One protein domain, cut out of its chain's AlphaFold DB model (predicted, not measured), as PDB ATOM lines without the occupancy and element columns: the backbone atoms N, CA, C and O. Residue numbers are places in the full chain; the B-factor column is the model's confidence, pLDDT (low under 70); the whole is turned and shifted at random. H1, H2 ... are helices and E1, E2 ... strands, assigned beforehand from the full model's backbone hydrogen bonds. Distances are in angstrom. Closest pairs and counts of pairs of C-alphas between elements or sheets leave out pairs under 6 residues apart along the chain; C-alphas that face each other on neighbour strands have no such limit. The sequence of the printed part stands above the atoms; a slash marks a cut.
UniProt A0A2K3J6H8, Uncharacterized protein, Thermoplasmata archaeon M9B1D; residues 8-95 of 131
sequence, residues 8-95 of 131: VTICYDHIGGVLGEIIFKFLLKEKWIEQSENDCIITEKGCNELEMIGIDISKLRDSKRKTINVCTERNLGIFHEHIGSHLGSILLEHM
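This is residues 8 to 95 of the 131 residues of an uncharacterized protein of Thermoplasmata archaeon M9B1D (UniProt A0A2K3J6H8). What shape does a first look show? A long two-stranded hairpin, E5 and E6, runs from one end of the model into its body, where H1 packs on E6 and a small hairpin, E1 and E2, packs through E2 on E6 and H4. A third hairpin, E3 and E4, meets H1 through E3 and E5 through E4, while H2 and H3 lie toward the end opposite the tip at Gly 77. What is it made of, and how large? The 88 printed residues hold four named helices and six named strands, in the order E1 E2 H1 E3 E4 H2 H3 E5 E6 H4, of mixed class, with three antiparallel two-stranded sheets. The whole is compact, with a radius of gyration of the C-alphas of 12.2 A, and spans 36 by 24 by 23 A, only just elongated.

What comes first? E1, residues 9 to 11, and E2, residues 14 to 16, form an antiparallel hairpin at 130 degrees, with N 11 and O 14 within hydrogen-bond range at 2.9 A. H1, residues 17 to 29, is near E2, with 7 pairs of C-alphas within 10 A. What follows? E3, residues 33 to 35, and E4, residues 40 to 42, form an antiparallel hairpin at 162 degrees, with N 34 and O 41 3.0 A apart; the closest C-alphas of H1 and E3, Leu 27 and Ile 33, are 5.6 A apart. H2, residues 44 to 52, is close to H1 but not clearly touching, with C-alphas 27 and 46 7.8 A apart, and is apart from H3, residues 58 to 61. What comes last? E5, residues 69 to 75, and E6, residues 78 to 84, form an antiparallel hairpin at 149 degrees, with N 73 and O 80 2.9 A apart. The closest C-alphas of H1 and E6, Gly 20 and His 82, are 4.9 A apart; those of E4 and E5, Cys 40 and Asn 69, 5.5 A. H4, residues 85 to 95, has its C-alpha 88 4.7 A from C-alpha 14 of E2. How are the helix backbones? In H1, H2 and H4 every O i to N i+4 pair is within hydrogen-bond range; H3 is too short for one.

Where are the anchors? E1 begins at C-alpha 9, (-51.655, 42.592, 18.720), and H4 ends at C-alpha 95, (-39.579, 47.097, 16.912). Which elements are long? From first to last C-alpha E5 measures 18.9 A, H1 18.5 A, E6 17.5 A, H4 15.9 A and H2 12.6 A.

How far does it reach? The two C-alphas farthest apart, Ser 58 and Gly 77, are 36.7 A apart. Is anything cut or uncertain? The printed part has no cut and no long link, and no printed residue is under 70 in pLDDT.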
ATOM      1  N   VAL A   8     -50.094  40.138  14.902       92.94
ATOM      2  CA  VAL A   8     -49.645  41.215  15.781       92.94
ATOM      3  C   VAL A   8     -50.852  41.757  16.536       92.94
ATOM      4  O   VAL A   8     -51.874  42.092  15.933       92.94
ATOM      5  N   THR A   9     -50.739  41.842  17.854       92.88
ATOM      6  CA  THR A   9     -51.655  42.592  18.720       92.88
ATOM      7  C   THR A   9     -50.832  43.464  19.655       92.88
ATOM      8  O   THR A   9     -49.648  43.203  19.877       92.88
ATOM      9  N   ILE A  10     -51.460  44.502  20.200       93.69
ATOM     10  CA  ILE A  10     -50.897  45.276  21.301       93.69
ATOM     11  C   ILE A  10     -51.677  44.901  22.558       93.69
ATOM     12  O   ILE A  10     -52.879  45.162  22.652       93.69
ATOM     13  N   CYS A  11     -51.003  44.256  23.505       93.31
ATOM     14  CA  CYS A  11     -51.540  43.988  24.830       93.31
ATOM     15  C   CYS A  11     -51.032  45.103  25.745       93.31
ATOM     16  O   CYS A  11     -49.847  45.149  26.034       93.31
ATOM     17  N   TYR A  12     -51.898  46.037  26.143       92.38
ATOM     18  CA  TYR A  12     -51.506  47.279  26.828       92.38
ATOM     19  C   TYR A  12     -50.448  48.078  26.051       92.38
ATOM     20  O   TYR A  12     -50.797  48.805  25.126       92.38
ATOM     21  N   ASP A  13     -49.182  47.940  26.430       93.19
ATOM     22  CA  ASP A  13     -48.020  48.573  25.818       93.19
ATOM     23  C   ASP A  13     -46.947  47.554  25.398       93.19
ATOM     24  O   ASP A  13     -45.800  47.928  25.193       93.19
ATOM     25  N   HIS A  14     -47.304  46.276  25.249       94.81
ATOM     26  CA  HIS A  14     -46.409  45.193  24.835       94.81
ATOM     27  C   HIS A  14     -46.918  44.452  23.591       94.81
ATOM     28  O   HIS A  14     -48.109  44.453  23.264       94.81
ATOM     29  N   ILE A  15     -45.987  43.808  22.880       95.12
ATOM     30  CA  ILE A  15     -46.275  43.003  21.688       95.12
ATOM     31  C   ILE A  15     -46.954  41.682  22.085       95.12
ATOM     32  O   ILE A  15     -46.400  40.878  22.835       95.12
ATOM     33  N   GLY A  16     -48.170  41.460  21.588       94.38
ATOM     34  CA  GLY A  16     -48.975  40.268  21.847       94.38
ATOM     35  C   GLY A  16     -49.214  39.417  20.598       94.38
ATOM     36  O   GLY A  16     -48.487  39.496  19.599       94.38
ATOM     37  N   GLY A  17     -50.260  38.591  20.652       92.12
ATOM     38  CA  GLY A  17     -50.678  37.746  19.538       92.12
ATOM     39  C   GLY A  17     -49.671  36.639  19.230       92.12
ATOM     40  O   GLY A  17     -48.856  36.251  20.069       92.12
ATOM     41  N   VAL A  18     -49.722  36.117  18.002       92.56
ATOM     42  CA  VAL A  18     -48.819  35.033  17.576       92.56
ATOM     43  C   VAL A  18     -47.357  35.483  17.609       92.56
ATOM     44  O   VAL A  18     -46.490  34.705  18.002       92.56
ATOM     45  N   LEU A  19     -47.078  36.734  17.235       94.25
ATOM     46  CA  LEU A  19     -45.724  37.277  17.240       94.25
ATOM     47  C   LEU A  19     -45.151  37.361  18.660       94.25
ATOM     48  O   LEU A  19     -44.041  36.882  18.889       94.25
ATOM     49  N   GLY A  20     -45.915  37.898  19.618       95.50
ATOM     50  CA  GLY A  20     -45.502  37.954  21.023       95.50
ATOM     51  C   GLY A  20     -45.212  36.566  21.604       95.50
ATOM     52  O   GLY A  20     -44.198  36.378  22.276       95.50
ATOM     53  N   GLU A  21     -46.040  35.572  21.270       95.19
ATOM     54  CA  GLU A  21     -45.850  34.180  21.701       95.19
ATOM     55  C   GLU A  21     -44.590  33.535  21.110       95.19
ATOM     56  O   GLU A  21     -43.861  32.819  21.801       95.19
ATOM     57  N   ILE A  22     -44.312  33.781  19.829       95.62
ATOM     58  CA  ILE A  22     -43.119  33.253  19.162       95.62
ATOM     59  C   ILE A  22     -41.849  33.885  19.743       95.62
ATOM     60  O   ILE A  22     -40.901  33.155  20.032       95.62
ATOM     61  N   ILE A  23     -41.841  35.204  19.965       96.94
ATOM     62  CA  ILE A  23     -40.710  35.912  20.582       96.94
ATOM     63  C   ILE A  23     -40.469  35.391  22.001       96.94
ATOM     64  O   ILE A  23     -39.339  35.057  22.346       96.94
ATOM     65  N   PHE A  24     -41.523  35.243  22.807       97.06
ATOM     66  CA  PHE A  24     -41.414  34.697  24.161       97.06
ATOM     67  C   PHE A  24     -40.786  33.298  24.176       97.06
ATOM     68  O   PHE A  24     -39.826  33.044  24.905       97.06
ATOM     69  N   LYS A  25     -41.269  32.402  23.308       96.19
ATOM     70  CA  LYS A  25     -40.728  31.040  23.177       96.19
ATOM     71  C   LYS A  25     -39.281  31.026  22.698       96.19
ATOM     72  O   LYS A  25     -38.514  30.175  23.145       96.19
ATOM     73  N   PHE A  26     -38.909  31.937  21.805       97.50
ATOM     74  CA  PHE A  26     -37.530  32.096  21.355       97.50
ATOM     75  C   PHE A  26     -36.617  32.535  22.512       97.50
ATOM     76  O   PHE A  26     -35.635  31.851  22.785       97.50
ATOM     77  N   LEU A  27     -36.989  33.583  23.254       97.94
ATOM     78  CA  LEU A  27     -36.229  34.074  24.412       97.94
ATOM     79  C   LEU A  27     -36.036  32.983  25.482       97.94
ATOM     80  O   LEU A  27     -34.944  32.863  26.036       97.94
ATOM     81  N   LEU A  28     -37.058  32.161  25.746       97.69
ATOM     82  CA  LEU A  28     -36.944  31.006  26.648       97.69
ATOM     83  C   LEU A  28     -35.988  29.941  26.103       97.69
ATOM     84  O   LEU A  28     -35.085  29.487  26.804       97.69
ATOM     85  N   LYS A  29     -36.181  29.534  24.844       97.44
ATOM     86  CA  LYS A  29     -35.385  28.481  24.199       97.44
ATOM     87  C   LYS A  29     -33.900  28.847  24.159       97.44
ATOM     88  O   LYS A  29     -33.056  28.004  24.453       97.44
ATOM     89  N   GLU A  30     -33.595  30.098  23.832       97.94
ATOM     90  CA  GLU A  30     -32.227  30.605  23.756       97.94
ATOM     91  C   GLU A  30     -31.659  31.016  25.122       97.94
ATOM     92  O   GLU A  30     -30.509  31.459  25.196       97.94
ATOM     93  N   LYS A  31     -32.420  30.832  26.210       98.00
ATOM     94  CA  LYS A  31     -32.049  31.199  27.584       98.00
ATOM     95  C   LYS A  31     -31.719  32.681  27.747       98.00
ATOM     96  O   LYS A  31     -30.845  33.036  28.533       98.00
ATOM     97  N   TRP A  32     -32.379  33.553  26.990       98.19
ATOM     98  CA  TRP A  32     -32.331  34.998  27.230       98.19
ATOM     99  C   TRP A  32     -33.164  35.354  28.459       98.19
ATOM    100  O   TRP A  32     -32.837  36.265  29.213       98.19
ATOM    101  N   ILE A  33     -34.232  34.594  28.679       98.06
ATOM    102  CA  ILE A  33     -35.037  34.660  29.888       98.06
ATOM    103  C   ILE A  33     -35.158  33.271  30.494       98.06
ATOM    104  O   ILE A  33     -35.084  32.259  29.793       98.06
ATOM    105  N   GLU A  34     -35.398  33.241  31.795       97.44
ATOM    106  CA  GLU A  34     -35.758  32.038  32.531       97.44
ATOM    107  C   GLU A  34     -37.092  32.269  33.233       97.44
ATOM    108  O   GLU A  34     -37.393  33.375  33.691       97.44
ATOM    109  N   GLN A  35     -37.908  31.221  33.288       94.75
ATOM    110  CA  GLN A  35     -39.208  31.237  33.946       94.75
ATOM    111  C   GLN A  35     -39.245  30.144  35.015       94.75
ATOM    112  O   GLN A  35     -38.900  28.991  34.760       94.75
ATOM    113  N   SER A  36     -39.694  30.526  36.204       91.31
ATOM    114  CA  SER A  36     -40.075  29.648  37.309       91.31
ATOM    115  C   SER A  36     -41.585  29.757  37.549       91.31
ATOM    116  O   SER A  36     -42.255  30.575  36.919       91.31
ATOM    117  N   GLU A  37     -42.136  28.961  38.469       84.06
ATOM    118  CA  GLU A  37     -43.584  28.939  38.744       84.06
ATOM    119  C   GLU A  37     -44.180  30.324  39.035       84.06
ATOM    120  O   GLU A  37     -45.301  30.606  38.622       84.06
ATOM    121  N   ASN A  38     -43.424  31.199  39.705       83.44
ATOM    122  CA  ASN A  38     -43.916  32.504  40.155       83.44
ATOM    123  C   ASN A  38     -43.119  33.690  39.609       83.44
ATOM    124  O   ASN A  38     -43.446  34.837  39.924       83.44
ATOM    125  N   ASP A  39     -42.072  33.447  38.817       90.81
ATOM    126  CA  ASP A  39     -41.221  34.536  38.356       90.81
ATOM    127  C   ASP A  39     -40.614  34.316  36.979       90.81
ATOM    128  O   ASP A  39     -40.467  33.193  36.502       90.81
ATOM    129  N   CYS A  40     -40.241  35.424  36.352       95.44
ATOM    130  CA  CYS A  40     -39.496  35.442  35.111       95.44
ATOM    131  C   CYS A  40     -38.368  36.458  35.257       95.44
ATOM    132  O   CYS A  40     -38.591  37.546  35.787       95.44
ATOM    133  N   ILE A  41     -37.173  36.098  34.802       96.56
ATOM    134  CA  ILE A  41     -35.985  36.946  34.878       96.56
ATOM    135  C   ILE A  41     -35.279  36.991  33.527       96.56
ATOM    136  O   ILE A  41     -35.388  36.062  32.727       96.56
ATOM    137  N   ILE A  42     -34.534  38.069  33.287       97.31
ATOM    138  CA  ILE A  42     -33.593  38.165  32.170       97.31
ATOM    139  C   ILE A  42     -32.269  37.577  32.654       97.31
ATOM    140  O   ILE A  42     -31.784  37.952  33.723       97.31
ATOM    141  N   THR A  43     -31.697  36.642  31.901       97.81
ATOM    142  CA  THR A  43     -30.394  36.056  32.239       97.81
ATOM    143  C   THR A  43     -29.266  37.022  31.877       97.81
ATOM    144  O   THR A  43     -29.459  37.966  31.112       97.81
ATOM    145  N   GLU A  44     -28.049  36.771  32.362       97.38
ATOM    146  CA  GLU A  44     -26.869  37.534  31.927       97.38
ATOM    147  C   GLU A  44     -26.662  37.442  30.407       97.38
ATOM    148  O   GLU A  44     -26.427  38.453  29.746       97.38
ATOM    149  N   LYS A  45     -26.851  36.241  29.837       98.00
ATOM    150  CA  LYS A  45     -26.865  36.047  28.383       98.00
ATOM    151  C   LYS A  45     -27.930  36.932  27.737       98.00
ATOM    152  O   LYS A  45     -27.631  37.625  26.777       98.00
ATOM    153  N   GLY A  46     -29.151  36.926  28.267       97.69
ATOM    154  CA  GLY A  46     -30.249  37.736  27.753       97.69
ATOM    155  C   GLY A  46     -29.938  39.221  27.737       97.69
ATOM    156  O   GLY A  46     -30.190  39.862  26.728       97.69
ATOM    157  N   CYS A  47     -29.346  39.760  28.804       97.19
ATOM    158  CA  CYS A  47     -28.911  41.155  28.836       97.19
ATOM    159  C   CYS A  47     -27.944  41.464  27.686       97.19
ATOM    160  O   CYS A  47     -28.204  42.384  26.918       97.19
ATOM    161  N   ASN A  48     -26.891  40.657  27.519       97.44
ATOM    162  CA  ASN A  48     -25.897  40.863  26.461       97.44
ATOM    163  C   ASN A  48     -26.524  40.782  25.061       97.44
ATOM    164  O   ASN A  48     -26.265  41.620  24.204       97.44
ATOM    165  N   GLU A  49     -27.366  39.780  24.821       97.62
ATOM    166  CA  GLU A  49     -27.998  39.569  23.517       97.62
ATOM    167  C   GLU A  49     -29.028  40.658  23.188       97.62
ATOM    168  O   GLU A  49     -29.075  41.144  22.060       97.62
ATOM    169  N   LEU A  50     -29.811  41.099  24.177       96.88
ATOM    170  CA  LEU A  50     -30.719  42.234  24.032       96.88
ATOM    171  C   LEU A  50     -29.930  43.518  23.679       96.88
ATOM    172  O   LEU A  50     -30.332  44.236  22.764       96.88
ATOM    173  N   GLU A  51     -28.778  43.777  24.311       96.69
ATOM    174  CA  GLU A  51     -27.906  44.914  23.948       96.69
ATOM    175  C   GLU A  51     -27.391  44.806  22.518       96.69
ATOM    176  O   GLU A  51     -27.430  45.786  21.772       96.69
ATOM    177  N   MET A  52     -26.953  43.613  22.104       95.19
ATOM    178  CA  MET A  52     -26.452  43.384  20.748       95.19
ATOM    179  C   MET A  52     -27.505  43.655  19.672       95.19
ATOM    180  O   MET A  52     -27.153  44.092  18.576       95.19
ATOM    181  N   ILE A  53     -28.789  43.439  19.973       93.50
ATOM    182  CA  ILE A  53     -29.884  43.761  19.047       93.50
ATOM    183  C   ILE A  53     -30.367  45.211  19.170       93.50
ATOM    184  O   ILE A  53     -31.305  45.598  18.481       93.50
ATOM    185  N   GLY A  54     -29.711  46.033  19.992       93.75
ATOM    186  CA  GLY A  54     -29.984  47.464  20.124       93.75
ATOM    187  C   GLY A  54     -31.036  47.811  21.174       93.75
ATOM    188  O   GLY A  54     -31.648  48.878  21.094       93.75
ATOM    189  N   ILE A  55     -31.276  46.929  22.145       94.62
ATOM    190  CA  ILE A  55     -32.136  47.212  23.294       94.62
ATOM    191  C   ILE A  55     -31.285  47.745  24.443       94.62
ATOM    192  O   ILE A  55     -30.382  47.081  24.939       94.62
ATOM    193  N   ASP A  56     -31.615  48.948  24.900       91.06
ATOM    194  CA  ASP A  56     -30.944  49.583  26.028       91.06
ATOM    195  C   ASP A  56     -31.458  49.018  27.364       91.06
ATOM    196  O   ASP A  56     -32.490  49.441  27.894       91.06
ATOM    197  N   ILE A  57     -30.727  48.048  27.919       91.69
ATOM    198  CA  ILE A  57     -31.058  47.370  29.187       91.69
ATOM    199  C   ILE A  57     -30.919  48.317  30.379       91.69
ATOM    200  O   ILE A  57     -31.504  48.059  31.433       91.69
ATOM    201  N   SER A  58     -30.175  49.423  30.249       89.88
ATOM    202  CA  SER A  58     -30.044  50.396  31.339       89.88
ATOM    203  C   SER A  58     -31.403  51.009  31.700       89.88
ATOM    204  O   SER A  58     -31.707  51.164  32.884       89.88
ATOM    205  N   LYS A  59     -32.296  51.172  30.711       87.94
ATOM    206  CA  LYS A  59     -33.686  51.622  30.906       87.94
ATOM    207  C   LYS A  59     -34.501  50.711  31.830       87.94
ATOM    208  O   LYS A  59     -35.431  51.175  32.487       87.94
ATOM    209  N   LEU A  60     -34.145  49.425  31.928       88.81
ATOM    210  CA  LEU A  60     -34.817  48.483  32.829       88.81
ATOM    211  C   LEU A  60     -34.472  48.718  34.304       88.81
ATOM    212  O   LEU A  60     -35.251  48.319  35.169       88.81
ATOM    213  N   ARG A  61     -33.319  49.336  34.600       81.38
ATOM    214  CA  ARG A  61     -32.845  49.587  35.972       81.38
ATOM    215  C   ARG A  61     -33.480  50.832  36.587       81.38
ATOM    216  O   ARG A  61     -33.725  50.856  37.789       81.38
ATOM    217  N   ASP A  62     -33.809  51.818  35.758       73.44
ATOM    218  CA  ASP A  62     -34.310  53.125  36.201       73.44
ATOM    219  C   ASP A  62     -35.838  53.182  36.354       73.44
ATOM    220  O   ASP A  62     -36.428  54.238  36.600       73.44
ATOM    221  N   SER A  63     -36.517  52.039  36.229       78.06
ATOM    222  CA  SER A  63     -37.970  51.977  36.292       78.06
ATOM    223  C   SER A  63     -38.505  51.460  37.618       78.06
ATOM    224  O   SER A  63     -38.041  50.467  38.164       78.06
ATOM    225  N   LYS A  64     -39.608  52.061  38.076       87.88
ATOM    226  CA  LYS A  64     -40.450  51.501  39.148       87.88
ATOM    227  C   LYS A  64     -41.284  50.295  38.689       87.88
ATOM    228  O   LYS A  64     -41.943  49.665  39.513       87.88
ATOM    229  N   ARG A  65     -41.332  50.013  37.381       88.69
ATOM    230  CA  ARG A  65     -42.059  48.865  36.820       88.69
ATOM    231  C   ARG A  65     -41.270  47.585  37.079       88.69
ATOM    232  O   ARG A  65     -40.044  47.600  37.051       88.69
ATOM    233  N   LYS A  66     -41.975  46.461  37.237       92.56
ATOM    234  CA  LYS A  66     -41.343  45.137  37.181       92.56
ATOM    235  C   LYS A  66     -40.551  45.020  35.868       92.56
ATOM    236  O   LYS A  66     -41.042  45.428  34.816       92.56
ATOM    237  N   THR A  67     -39.334  44.487  35.929       95.00
ATOM    238  CA  THR A  67     -38.440  44.391  34.764       95.00
ATOM    239  C   THR A  67     -39.058  43.555  33.648       95.00
ATOM    240  O   THR A  67     -39.127  43.989  32.503       95.00
ATOM    241  N   ILE A  68     -39.564  42.375  33.996       96.25
ATOM    242  CA  ILE A  68     -40.171  41.419  33.076       96.25
ATOM    243  C   ILE A  68     -41.246  40.623  33.821       96.25
ATOM    244  O   ILE A  68     -41.143  40.372  35.021       96.25
ATOM    245  N   ASN A  69     -42.294  40.217  33.118       95.38
ATOM    246  CA  ASN A  69     -43.180  39.139  33.541       95.38
ATOM    247  C   ASN A  69     -43.700  38.390  32.314       95.38
ATOM    248  O   ASN A  69     -43.562  38.854  31.181       95.38
ATOM    249  N   VAL A  70     -44.350  37.256  32.561       96.44
ATOM    250  CA  VAL A  70     -45.177  36.603  31.549       96.44
ATOM    251  C   VAL A  70     -46.549  37.264  31.575       96.44
ATOM    252  O   VAL A  70     -47.240  37.232  32.594       96.44
ATOM    253  N   CYS A  71     -46.921  37.918  30.477       95.81
ATOM    254  CA  CYS A  71     -48.270  38.422  30.278       95.81
ATOM    255  C   CYS A  71     -49.077  37.417  29.459       95.81
ATOM    256  O   CYS A  71     -48.578  36.854  28.485       95.81
ATOM    257  N   THR A  72     -50.333  37.208  29.839       94.44
ATOM    258  CA  THR A  72     -51.243  36.308  29.133       94.44
ATOM    259  C   THR A  72     -52.381  37.114  28.519       94.44
ATOM    260  O   THR A  72     -53.190  37.713  29.226       94.44
ATOM    261  N   GLU A  73     -52.475  37.102  27.191       93.38
ATOM    262  CA  GLU A  73     -53.601  37.661  26.440       93.38
ATOM    263  C   GLU A  73     -54.561  36.535  26.041       93.38
ATOM    264  O   GLU A  73     -54.129  35.452  25.646       93.38
ATOM    265  N   ARG A  74     -55.873  36.798  26.080       89.75
ATOM    266  CA  ARG A  74     -56.881  35.924  25.469       89.75
ATOM    267  C   ARG A  74     -57.442  36.575  24.209       89.75
ATOM    268  O   ARG A  74     -58.157  37.569  24.297       89.75
ATOM    269  N   ASN A  75     -57.200  35.967  23.054       81.00
ATOM    270  CA  ASN A  75     -57.704  36.437  21.767       81.00
ATOM    271  C   ASN A  75     -58.524  35.339  21.082       81.00
ATOM    272  O   ASN A  75     -58.027  34.240  20.854       81.00
ATOM    273  N   LEU A  76     -59.802  35.615  20.799       82.56
ATOM    274  CA  LEU A  76     -60.727  34.676  20.140       82.56
ATOM    275  C   LEU A  76     -60.711  33.257  20.751       82.56
ATOM    276  O   LEU A  76     -60.761  32.249  20.050       82.56
ATOM    277  N   GLY A  77     -60.638  33.185  22.085       83.12
ATOM    278  CA  GLY A  77     -60.627  31.926  22.835       83.12
ATOM    279  C   GLY A  77     -59.262  31.239  22.950       83.12
ATOM    280  O   GLY A  77     -59.184  30.208  23.609       83.12
ATOM    281  N   ILE A  78     -58.204  31.810  22.371       84.69
ATOM    282  CA  ILE A  78     -56.831  31.295  22.412       84.69
ATOM    283  C   ILE A  78     -56.010  32.143  23.383       84.69
ATOM    284  O   ILE A  78     -56.121  33.369  23.382       84.69
ATOM    285  N   PHE A  79     -55.210  31.488  24.220       90.75
ATOM    286  CA  PHE A  79     -54.293  32.159  25.136       90.75
ATOM    287  C   PHE A  79     -52.916  32.307  24.491       90.75
ATOM    288  O   PHE A  79     -52.389  31.345  23.935       90.75
ATOM    289  N   HIS A  80     -52.353  33.507  24.588       91.44
ATOM    290  CA  HIS A  80     -51.011  33.841  24.130       91.44
ATOM    291  C   HIS A  80     -50.197  34.367  25.308       91.44
ATOM    292  O   HIS A  80     -50.514  35.415  25.877       91.44
ATOM    293  N   GLU A  81     -49.144  33.641  25.664       95.31
ATOM    294  CA  GLU A  81     -48.132  34.113  26.604       95.31
ATOM    295  C   GLU A  81     -47.098  34.942  25.856       95.31
ATOM    296  O   GLU A  81     -46.637  34.537  24.793       95.31
ATOM    297  N   HIS A  82     -46.750  36.105  26.389       96.56
ATOM    298  CA  HIS A  82     -45.786  37.013  25.784       96.56
ATOM    299  C   HIS A  82     -45.032  37.804  26.858       96.56
ATOM    300  O   HIS A  82     -45.350  37.749  28.049       96.56
ATOM    301  N   ILE A  83     -44.003  38.536  26.431       97.62
ATOM    302  CA  ILE A  83     -43.198  39.374  27.317       97.62
ATOM    303  C   ILE A  83     -44.025  40.586  27.741       97.62
ATOM    304  O   ILE A  83     -44.419  41.393  26.902       97.62
ATOM    305  N   GLY A  84     -44.275  40.718  29.040       95.75
ATOM    306  CA  GLY A  84     -44.946  41.878  29.614       95.75
ATOM    307  C   GLY A  84     -44.009  42.777  30.416       95.75
ATOM    308  O   GLY A  84     -42.784  42.610  30.440       95.75
ATOM    309  N   SER A  85     -44.622  43.717  31.135       95.00
ATOM    310  CA  SER A  85     -43.937  44.714  31.964       95.00
ATOM    311  C   SER A  85     -42.916  45.531  31.162       95.00
ATOM    312  O   SER A  85     -43.136  45.780  29.981       95.00
ATOM    313  N   HIS A  86     -41.849  46.028  31.795       95.88
ATOM    314  CA  HIS A  86     -40.983  47.022  31.165       95.88
ATOM    315  C   HIS A  86     -40.247  46.480  29.929       95.88
ATOM    316  O   HIS A  86     -40.192  47.161  28.907       95.88
ATOM    317  N   LEU A  87     -39.732  45.245  29.981       96.62
ATOM    318  CA  LEU A  87     -39.087  44.628  28.820       96.62
ATOM    319  C   LEU A  87     -40.050  44.518  27.630       96.62
ATOM    320  O   LEU A  87     -39.648  44.778  26.501       96.62
ATOM    321  N   GLY A  88     -41.318  44.176  27.879       96.56
ATOM    322  CA  GLY A  88     -42.338  44.103  26.833       96.56
ATOM    323  C   GLY A  88     -42.555  45.445  26.129       96.56
ATOM    324  O   GLY A  88     -42.639  45.478  24.900       96.56
ATOM    325  N   SER A  89     -42.576  46.543  26.892       95.88
ATOM    326  CA  SER A  89     -42.683  47.906  26.358       95.88
ATOM    327  C   SER A  89     -41.475  48.290  25.512       95.88
ATOM    328  O   SER A  89     -41.635  48.727  24.376       95.88
ATOM    329  N   ILE A  90     -40.261  48.057  26.024       95.88
ATOM    330  CA  ILE A  90     -39.032  48.388  25.292       95.88
ATOM    331  C   ILE A  90     -38.917  47.566  24.004       95.88
ATOM    332  O   ILE A  90     -38.492  48.093  22.980       95.88
ATOM    333  N   LEU A  91     -39.310  46.288  24.025       96.62
ATOM    334  CA  LEU A  91     -39.334  45.460  22.818       96.62
ATOM    335  C   LEU A  91     -40.275  46.046  21.764       96.62
ATOM    336  O   LEU A  91     -39.892  46.157  20.601       96.62
ATOM    337  N   LEU A  92     -41.486  46.448  22.159       95.81
ATOM    338  CA  LEU A  92     -42.432  47.077  21.241       95.81
ATOM    339  C   LEU A  92     -41.868  48.382  20.662       95.81
ATOM    340  O   LEU A  92     -41.901  48.569  19.444       95.81
ATOM    341  N   GLU A  93     -41.332  49.257  21.514       95.06
ATOM    342  CA  GLU A  93     -40.701  50.519  21.110       95.06
ATOM    343  C   GLU A  93     -39.566  50.273  20.113       95.06
ATOM    344  O   GLU A  93     -39.590  50.821  19.011       95.06
ATOM    345  N   HIS A  94     -38.643  49.364  20.438       96.12
ATOM    346  CA  HIS A  94     -37.531  48.994  19.567       96.12
ATOM    347  C   HIS A  94     -38.023  48.489  18.204       96.12
ATOM    348  O   HIS A  94     -37.515  48.901  17.163       96.12
ATOM    349  N   MET A  95     -39.040  47.623  18.171       95.75
ATOM    350  CA  MET A  95     -39.579  47.097  16.912       95.75
ATOM    351  C   MET A  95     -40.234  48.187  16.047       95.75
ATOM    352  O   MET A  95     -40.174  48.112  14.815       95.75
TER     353      MET A  95